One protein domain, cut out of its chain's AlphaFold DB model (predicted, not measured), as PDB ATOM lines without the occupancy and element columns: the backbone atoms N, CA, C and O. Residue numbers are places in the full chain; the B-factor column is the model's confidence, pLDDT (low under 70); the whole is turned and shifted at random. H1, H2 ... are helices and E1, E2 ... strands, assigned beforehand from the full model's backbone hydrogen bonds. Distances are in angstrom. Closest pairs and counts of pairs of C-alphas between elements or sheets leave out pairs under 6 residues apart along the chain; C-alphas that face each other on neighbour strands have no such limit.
ATOM      1  N   TYR A  70      88.290  76.808  81.555       91.81
ATOM      2  CA  TYR A  70      88.047  77.121  82.965       91.81
ATOM      3  C   TYR A  70      86.642  77.707  83.166       91.81
ATOM      4  O   TYR A  70      86.058  78.308  82.263       91.81
ATOM      5  N   ALA A  71      86.073  77.509  84.354       91.00
ATOM      6  CA  ALA A  71      84.750  77.997  84.729       91.00
ATOM      7  C   ALA A  71      84.828  79.365  85.416       91.00
ATOM      8  O   ALA A  71      84.090  80.287  85.074       91.00
ATOM      9  N   THR A  72      85.706  79.517  86.405       90.12
ATOM     10  CA  THR A  72      85.837  80.768  87.163       90.12
ATOM     11  C   THR A  72      87.246  80.897  87.713       90.12
ATOM     12  O   THR A  72      87.843  79.902  88.104       90.12
ATOM     13  N   VAL A  73      87.756  82.126  87.775       90.19
ATOM     14  CA  VAL A  73      88.975  82.465  88.516       90.19
ATOM     15  C   VAL A  73      88.584  83.443  89.615       90.19
ATOM     16  O   VAL A  73      87.871  84.409  89.332       90.19
ATOM     17  N   ARG A  74      88.996  83.185  90.856       88.50
ATOM     18  CA  ARG A  74      88.743  84.052  92.012       88.50
ATOM     19  C   ARG A  74      90.046  84.362  92.730       88.50
ATOM     20  O   ARG A  74      90.913  83.501  92.844       88.50
ATOM     21  N   LYS A  75      90.143  85.584  93.246       88.94
ATOM     22  CA  LYS A  75      91.159  85.938  94.237       88.94
ATOM     23  C   LYS A  75      90.860  85.198  95.534       88.94
ATOM     24  O   LYS A  75      89.694  85.040  95.898       88.94
ATOM     25  N   GLU A  76      91.909  84.750  96.191       85.00
ATOM     26  CA  GLU A  76      91.860  84.171  97.524       85.00
ATOM     27  C   GLU A  76      92.776  84.981  98.449       85.00
ATOM     28  O   GLU A  76      93.565  85.818  97.995       85.00
ATOM     29  N   ASP A  77      92.653  84.739  99.749       79.19
ATOM     30  CA  ASP A  77      93.497  85.372 100.756       79.19
ATOM     31  C   ASP A  77      94.971  84.962 100.595       79.19
ATOM     32  O   ASP A  77      95.304  83.988  99.910       79.19
ATOM     33  N   ASN A  78      95.866  85.708 101.248       74.56
ATOM     34  CA  ASN A  78      97.319  85.491 101.205       74.56
ATOM     35  C   ASN A  78      97.902  85.526  99.786       74.56
ATOM     36  O   ASN A  78      98.776  84.729  99.447       74.56
ATOM     37  N   TYR A  79      97.406  86.439  98.945       76.81
ATOM     38  CA  TYR A  79      97.875  86.610  97.565       76.81
ATOM     39  C   TYR A  79      97.709  85.342  96.705       76.81
ATOM     40  O   TYR A  79      98.407  85.145  95.710       76.81
ATOM     41  N   GLY A  80      96.769  84.473  97.091       82.50
ATOM     42  CA  GLY A  80      96.412  83.265  96.363       82.50
ATOM     43  C   GLY A  80      95.329  83.503  95.315       82.50
ATOM     44  O   GLY A  80      94.618  84.505  95.310       82.50
ATOM     45  N   LEU A  81      95.167  82.555  94.408       88.75
ATOM     46  CA  LEU A  81      94.065  82.529  93.459       88.75
ATOM     47  C   LEU A  81      93.526  81.109  93.334       88.75
ATOM     48  O   LEU A  81      94.269  80.127  93.368       88.75
ATOM     49  N   SER A  82      92.216  81.009  93.156       89.56
ATOM     50  CA  SER A  82      91.522  79.753  92.909       89.56
ATOM     51  C   SER A  82      90.939  79.744  91.501       89.56
ATOM     52  O   SER A  82      90.319  80.707  91.046       89.56
ATOM     53  N   ILE A  83      91.145  78.641  90.789       91.62
ATOM     54  CA  ILE A  83      90.616  78.387  89.453       91.62
ATOM     55  C   ILE A  83      89.688  77.183  89.545       91.62
ATOM     56  O   ILE A  83      90.104  76.077  89.882       91.62
ATOM     57  N   ALA A  84      88.417  77.400  89.231       91.75
ATOM     58  CA  ALA A  84      87.442  76.338  89.058       91.75
ATOM     59  C   ALA A  84      87.419  75.912  87.590       91.75
ATOM     60  O   ALA A  84      87.287  76.753  86.698       91.75
ATOM     61  N   PHE A  85      87.496  74.611  87.345       93.19
ATOM     62  CA  PHE A  85      87.371  73.995  86.028       93.19
ATOM     63  C   PHE A  85      86.008  73.317  85.879       93.19
ATOM     64  O   PHE A  85      85.311  73.064  86.862       93.19
ATOM     65  N   ARG A  86      85.606  73.045  84.632       88.94
ATOM     66  CA  ARG A  86      84.379  72.277  84.357       88.94
ATOM     67  C   ARG A  86      84.578  70.787  84.611       88.94
ATOM     68  O   ARG A  86      83.711  70.154  85.199       88.94
ATOM     69  N   ASP A  87      85.754  70.283  84.245       89.00
ATOM     70  CA  ASP A  87      86.102  68.868  84.296       89.00
ATOM     71  C   ASP A  87      87.457  68.667  84.984       89.00
ATOM     72  O   ASP A  87      88.346  69.523  84.906       89.00
ATOM     73  N   SER A  88      87.651  67.506  85.613       88.25
ATOM     74  CA  SER A  88      88.937  67.131  86.220       88.25
ATOM     75  C   SER A  88      90.055  67.003  85.180       88.25
ATOM     76  O   SER A  88      91.184  67.394  85.450       88.25
ATOM     77  N   ALA A  89      89.735  66.554  83.961       88.94
ATOM     78  CA  ALA A  89      90.703  66.460  82.866       88.94
ATOM     79  C   ALA A  89      91.281  67.833  82.473       88.94
ATOM     80  O   ALA A  89      92.485  67.960  82.260       88.94
ATOM     81  N   ALA A  90      90.441  68.875  82.429       89.81
ATOM     82  CA  ALA A  90      90.883  70.241  82.142       89.81
ATOM     83  C   ALA A  90      91.769  70.795  83.270       89.81
ATOM     84  O   ALA A  90      92.786  71.435  83.000       89.81
ATOM     85  N   ARG A  91      91.427  70.494  84.531       90.38
ATOM     86  CA  ARG A  91      92.265  70.825  85.692       90.38
ATOM     87  C   ARG A  91      93.639  70.161  85.585       90.38
ATOM     88  O   ARG A  91      94.648  70.831  85.766       90.38
ATOM     89  N   ASP A  92      93.695  68.870  85.276       89.50
ATOM     90  CA  ASP A  92      94.960  68.127  85.224       89.50
ATOM     91  C   ASP A  92      95.864  68.619  84.086       89.50
ATOM     92  O   ASP A  92      97.074  68.775  84.269       89.50
ATOM     93  N   GLN A  93      95.273  68.968  82.937       90.38
ATOM     94  CA  GLN A  93      95.984  69.652  81.856       90.38
ATOM     95  C   GLN A  93      96.528  71.015  82.297       90.38
ATOM     96  O   GLN A  93      97.685  71.327  82.011       90.38
ATOM     97  N   ALA A  94      95.732  71.807  83.023       90.38
ATOM     98  CA  ALA A  94      96.180  73.087  83.561       90.38
ATOM     99  C   ALA A  94      97.356  72.913  84.531       90.38
ATOM    100  O   ALA A  94      98.352  73.616  84.398       90.38
ATOM    101  N   ILE A  95      97.291  71.945  85.450       88.75
ATOM    102  CA  ILE A  95      98.383  71.654  86.393       88.75
ATOM    103  C   ILE A  95      99.650  71.269  85.632       88.75
ATOM    104  O   ILE A  95     100.711  71.841  85.868       88.75
ATOM    105  N   SER A  96      99.554  70.340  84.680       89.19
ATOM    106  CA  SER A  96     100.709  69.905  83.887       89.19
ATOM    107  C   SER A  96     101.340  71.053  83.090       89.19
ATOM    108  O   SER A  96     102.562  71.108  82.938       89.19
ATOM    109  N   TYR A  97     100.523  71.992  82.610       89.50
ATOM    110  CA  TYR A  97     100.988  73.132  81.832       89.50
ATOM    111  C   TYR A  97     101.605  74.249  82.688       89.50
ATOM    112  O   TYR A  97     102.653  74.787  82.309       89.50
ATOM    113  N   LEU A  98     100.962  74.581  83.812       88.00
ATOM    114  CA  LEU A  98     101.295  75.720  84.670       88.00
ATOM    115  C   LEU A  98     102.414  75.403  85.667       88.00
ATOM    116  O   LEU A  98     103.320  76.218  85.818       88.00
ATOM    117  N   SER A  99     102.417  74.217  86.284       85.44
ATOM    118  CA  SER A  99     103.425  73.822  87.284       85.44
ATOM    119  C   SER A  99     104.884  73.987  86.830       85.44
ATOM    120  O   SER A  99     105.691  74.481  87.613       85.44
ATOM    121  N   PRO A 100     105.286  73.617  85.594       85.62
ATOM    122  CA  PRO A 100     106.667  73.824  85.157       85.62
ATOM    123  C   PRO A 100     106.992  75.279  84.782       85.62
ATOM    124  O   PRO A 100     108.172  75.624  84.712       85.62
ATOM    125  N   ARG A 101     105.979  76.110  84.499       84.00
ATOM    126  CA  ARG A 101     106.136  77.503  84.042       84.00
ATOM    127  C   ARG A 101     106.169  78.500  85.191       84.00
ATOM    128  O   ARG A 101     106.932  79.455  85.127       84.00
ATOM    129  N   HIS A 102     105.405  78.227  86.241       82.06
ATOM    130  CA  HIS A 102     105.225  79.112  87.386       82.06
ATOM    131  C   HIS A 102     105.842  78.483  88.632       82.06
ATOM    132  O   HIS A 102     105.144  77.938  89.482       82.06
ATOM    133  N   ARG A 103     107.178  78.505  88.725       77.88
ATOM    134  CA  ARG A 103     107.912  77.964  89.893       77.88
ATOM    135  C   ARG A 103     107.743  78.808  91.158       77.88
ATOM    136  O   ARG A 103     108.064  78.366  92.255       77.88
ATOM    137  N   ASP A 104     107.287  80.032  90.976       74.69
ATOM    138  CA  ASP A 104     106.940  81.024  91.981       74.69
ATOM    139  C   ASP A 104     105.512  80.860  92.527       74.69
ATOM    140  O   ASP A 104     105.153  81.518  93.506       74.69
ATOM    141  N   LEU A 105     104.715  79.963  91.931       80.19
ATOM    142  CA  LEU A 105     103.382  79.599  92.393       80.19
ATOM    143  C   LEU A 105     103.363  78.151  92.892       80.19
ATOM    144  O   LEU A 105     103.671  77.202  92.171       80.19
ATOM    145  N   VAL A 106     102.909  77.961  94.125       81.69
ATOM    146  CA  VAL A 106     102.563  76.652  94.673       81.69
ATOM    147  C   VAL A 106     101.165  76.288  94.188       81.69
ATOM    148  O   VAL A 106     100.161  76.815  94.671       81.69
ATOM    149  N   ILE A 107     101.101  75.381  93.215       84.38
ATOM    150  CA  ILE A 107      99.849  74.877  92.651       84.38
ATOM    151  C   ILE A 107      99.409  73.630  93.418       84.38
ATOM    152  O   ILE A 107     100.141  72.649  93.528       84.38
ATOM    153  N   SER A 108      98.180  73.656  93.919       83.19
ATOM    154  CA  SER A 108      97.549  72.573  94.666       83.19
ATOM    155  C   SER A 108      96.141  72.305  94.134       83.19
ATOM    156  O   SER A 108      95.459  73.194  93.624       83.19
ATOM    157  N   THR A 109      95.684  71.061  94.219       83.38
ATOM    158  CA  THR A 109      94.312  70.698  93.844       83.38
ATOM    159  C   THR A 109      93.351  71.026  94.980       83.38
ATOM    160  O   THR A 109      93.568  70.591  96.111       83.38
ATOM    161  N   GLN A 110      92.252  71.714  94.676       80.50
ATOM    162  CA  GLN A 110      91.173  71.994  95.620       80.50
ATOM    163  C   GLN A 110      89.923  71.201  95.203       80.50
ATOM    164  O   GLN A 110      89.142  71.624  94.354       80.50
ATOM    165  N   GLY A 111      89.743  70.010  95.777       78.38
ATOM    166  CA  GLY A 111      88.624  69.122  95.437       78.38
ATOM    167  C   GLY A 111      88.746  68.471  94.051       78.38
ATOM    168  O   GLY A 111      89.846  68.213  93.560       78.38
ATOM    169  N   SER A 112      87.605  68.167  93.421       74.94
ATOM    170  CA  SER A 112      87.550  67.431  92.145       74.94
ATOM    171  C   SER A 112      87.840  68.301  90.921       74.94
ATOM    172  O   SER A 112      88.491  67.841  89.986       74.94
ATOM    173  N   THR A 113      87.398  69.558  90.928       80.19
ATOM    174  CA  THR A 113      87.494  70.472  89.776       80.19
ATOM    175  C   THR A 113      88.169  71.802  90.098       80.19
ATOM    176  O   THR A 113      88.322  72.636  89.209       80.19
ATOM    177  N   GLY A 114      88.587  72.027  91.343       80.50
ATOM    178  CA  GLY A 114      89.284  73.241  91.751       80.50
ATOM    179  C   GLY A 114      90.802  73.088  91.736       80.50
ATOM    180  O   GLY A 114      91.361  72.012  91.978       80.50
ATOM    181  N   LEU A 115      91.470  74.201  91.479       86.81
ATOM    182  CA  LEU A 115      92.907  74.397  91.584       86.81
ATOM    183  C   LEU A 115      93.139  75.654  92.406       86.81
ATOM    184  O   LEU A 115      92.503  76.674  92.165       86.81
ATOM    185  N   LYS A 116      94.068  75.590  93.346       87.31
ATOM    186  CA  LYS A 116      94.515  76.726  94.136       87.31
ATOM    187  C   LYS A 116      95.990  76.963  93.850       87.31
ATOM    188  O   LYS A 116      96.800  76.059  94.030       87.31
ATOM    189  N   ALA A 117      96.321  78.163  93.397       82.81
ATOM    190  CA  ALA A 117      97.689  78.615  93.209       82.81
ATOM    191  C   ALA A 117      97.980  79.704  94.243       82.81
ATOM    192  O   ALA A 117      97.266  80.701  94.315       82.81
ATOM    193  N   VAL A 118      99.001  79.502  95.069       79.75
ATOM    194  CA  VAL A 118      99.432  80.469  96.087       79.75
ATOM    195  C   VAL A 118     100.856  80.891  95.766       79.75
ATOM    196  O   VAL A 118     101.664  80.036  95.415       79.75
ATOM    197  N   MET A 119     101.184  82.180  95.869       74.25
ATOM    198  CA  MET A 119     102.585  82.606  95.760       74.25
ATOM    199  C   MET A 119     103.405  81.966  96.883       74.25
ATOM    200  O   MET A 119     102.988  81.970  98.039       74.25
ATOM    201  N   THR A 120     104.556  81.387  96.542       65.62
ATOM    202  CA  THR A 120     105.420  80.713  97.520       65.62
ATOM    203  C   THR A 120     105.896  81.699  98.596       65.62
ATOM    204  O   THR A 120     106.202  82.852  98.286       65.62
ATOM    205  N   ASP A 121     106.032  81.247  99.848       57.09
ATOM    206  CA  ASP A 121     106.580  82.041 100.964       57.09
ATOM    207  C   ASP A 121     107.949  82.672 100.650       57.09
ATOM    208  O   ASP A 121     108.250  83.755 101.146       57.09
ATOM    209  N   ASP A 122     108.757  82.054  99.780       52.16
ATOM    210  CA  ASP A 122     110.019  82.628  99.299       52.16
ATOM    211  C   ASP A 122     109.817  83.936  98.521       52.16
ATOM    212  O   ASP A 122     110.604  84.861  98.686       52.16
ATOM    213  N   ARG A 123     108.730  84.083  97.750       51.03
ATOM    214  CA  ARG A 123     108.367  85.355  97.100       51.03
ATOM    215  C   ARG A 123     107.723  86.337  98.064       51.03
ATOM    216  O   ARG A 123     107.917  87.534  97.904       51.03
ATOM    217  N   LEU A 124     106.982  85.865  99.065       52.19
ATOM    218  CA  LEU A 124     106.426  86.739 100.106       52.19
ATOM    219  C   LEU A 124     107.531  87.318 100.997       52.19
ATOM    220  O   LEU A 124     107.452  88.480 101.396       52.19
ATOM    221  N   LYS A 125     108.590  86.538 101.251       51.25
ATOM    222  CA  LYS A 125     109.828  87.016 101.862       51.25
ATOM    223  C   LYS A 125     110.622  87.887 100.903       51.25
ATOM    224  O   LYS A 125     110.942  88.986 101.301       51.25
ATOM    225  N   GLU A 126     110.862  87.500  99.653       49.66
ATOM    226  CA  GLU A 126     111.644  88.304  98.696       49.66
ATOM    227  C   GLU A 126     110.962  89.630  98.312       49.66
ATOM    228  O   GLU A 126     111.638  90.638  98.161       49.66
ATOM    229  N   ALA A 127     109.629  89.689  98.239       51.09
ATOM    230  CA  ALA A 127     108.888  90.944  98.090       51.09
ATOM    231  C   ALA A 127     108.977  91.822  99.350       51.09
ATOM    232  O   ALA A 127     108.864  93.041  99.259       51.09
ATOM    233  N   ARG A 128     109.190  91.214 100.523       50.31
ATOM    234  CA  ARG A 128     109.395  91.907 101.803       50.31
ATOM    235  C   ARG A 128     110.861  92.285 102.051       50.31
ATOM    236  O   ARG A 128     111.107  93.269 102.737       50.31
ATOM    237  N   ASP A 129     111.792  91.536 101.467       42.81
ATOM    238  CA  ASP A 129     113.245  91.699 101.571       42.81
ATOM    239  C   ASP A 129     113.847  92.412 100.359       42.81
ATOM    240  O   ASP A 129     115.055  92.613 100.346       42.81
TER     241      ASP A 129
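This is residues 70 to 129 of the 142 residues of the protein "Preprotein translocase subunit SecD" of Klebsiella michiganensis (UniProt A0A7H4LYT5). One strongly twisted sheet of four antiparallel strands has the helix H1 packed over one of its faces, while the other face is bare; the short helix H2 lies beyond the end of E4, off the sheet, and adds to the length. The printed part has 60 residues with two named helices and four named strands, in the order E1, E2, H1, E3, E4, H2, and the sheet's order is E1, E2, E4, E3. The class is mixed, helices and strands. The whole is compact, with a radius of gyration of the C-alphas of 12.0 A, and elongated in outline, spanning 39 by 23 by 15 A.

Find C-alpha 70 at (88.047, 77.121, 82.965); from there E1 runs through residues 70 to 75, 14.6 A long. Next come E2, residues 80 to 85, 16.6 A, and H1, residues 88 to 98, 15.1 A, which begins with C-alpha 88 at (88.937, 67.131, 86.220). Read on to E3, residues 105 to 110, 14.7 A, and E4, residues 114 to 119, 16.8 A. H2, residues 121 to 129, is 11.8 A long and ends with C-alpha 129 at (113.245, 91.699, 101.571).

Begin at the edge strand E1, which forms a hairpin with E2; N 74 and O 82 are 2.8 A apart, within hydrogen-bond range. E2 and E4 are antiparallel at 159 degrees, with N 83 and O 115 at 2.8 A. E4 and the other edge strand, E3, form a hairpin, with N 106 and O 118 at 2.7 A. H1 is on the sheet at a height of 8.4 A over it. It lies over E4 and only just over E2, on which 3 of its C-alphas fall. It runs along the strands, at 7 degrees to E4 on the local plane. Look at the C-alphas of Arg 91 and Leu 115, the closest of H1 and E4, 6.9 A apart. E2, H1 and E3 form a split strand-helix-strand unit, two strands running the same way with E4 between them, and its crossover is right-handed. H1 on one face of the sheet makes two layers. H2 is not on the sheet, and is apart from H1, E1, E2 and E3. In H1 and H2 every O i to N i+4 pair is within hydrogen-bond range.

The two C-alphas farthest apart, those of Asp 87 and Asp 129, are 39.5 A apart. The printed part has no cut. The link from H1 to E3, 6 residues, is short; the other four links are tight. In the B-factor column you find a mean pLDDT of 79.8 for the printed part, with residues 120 to 129 under 70; the mean for H2 is 51.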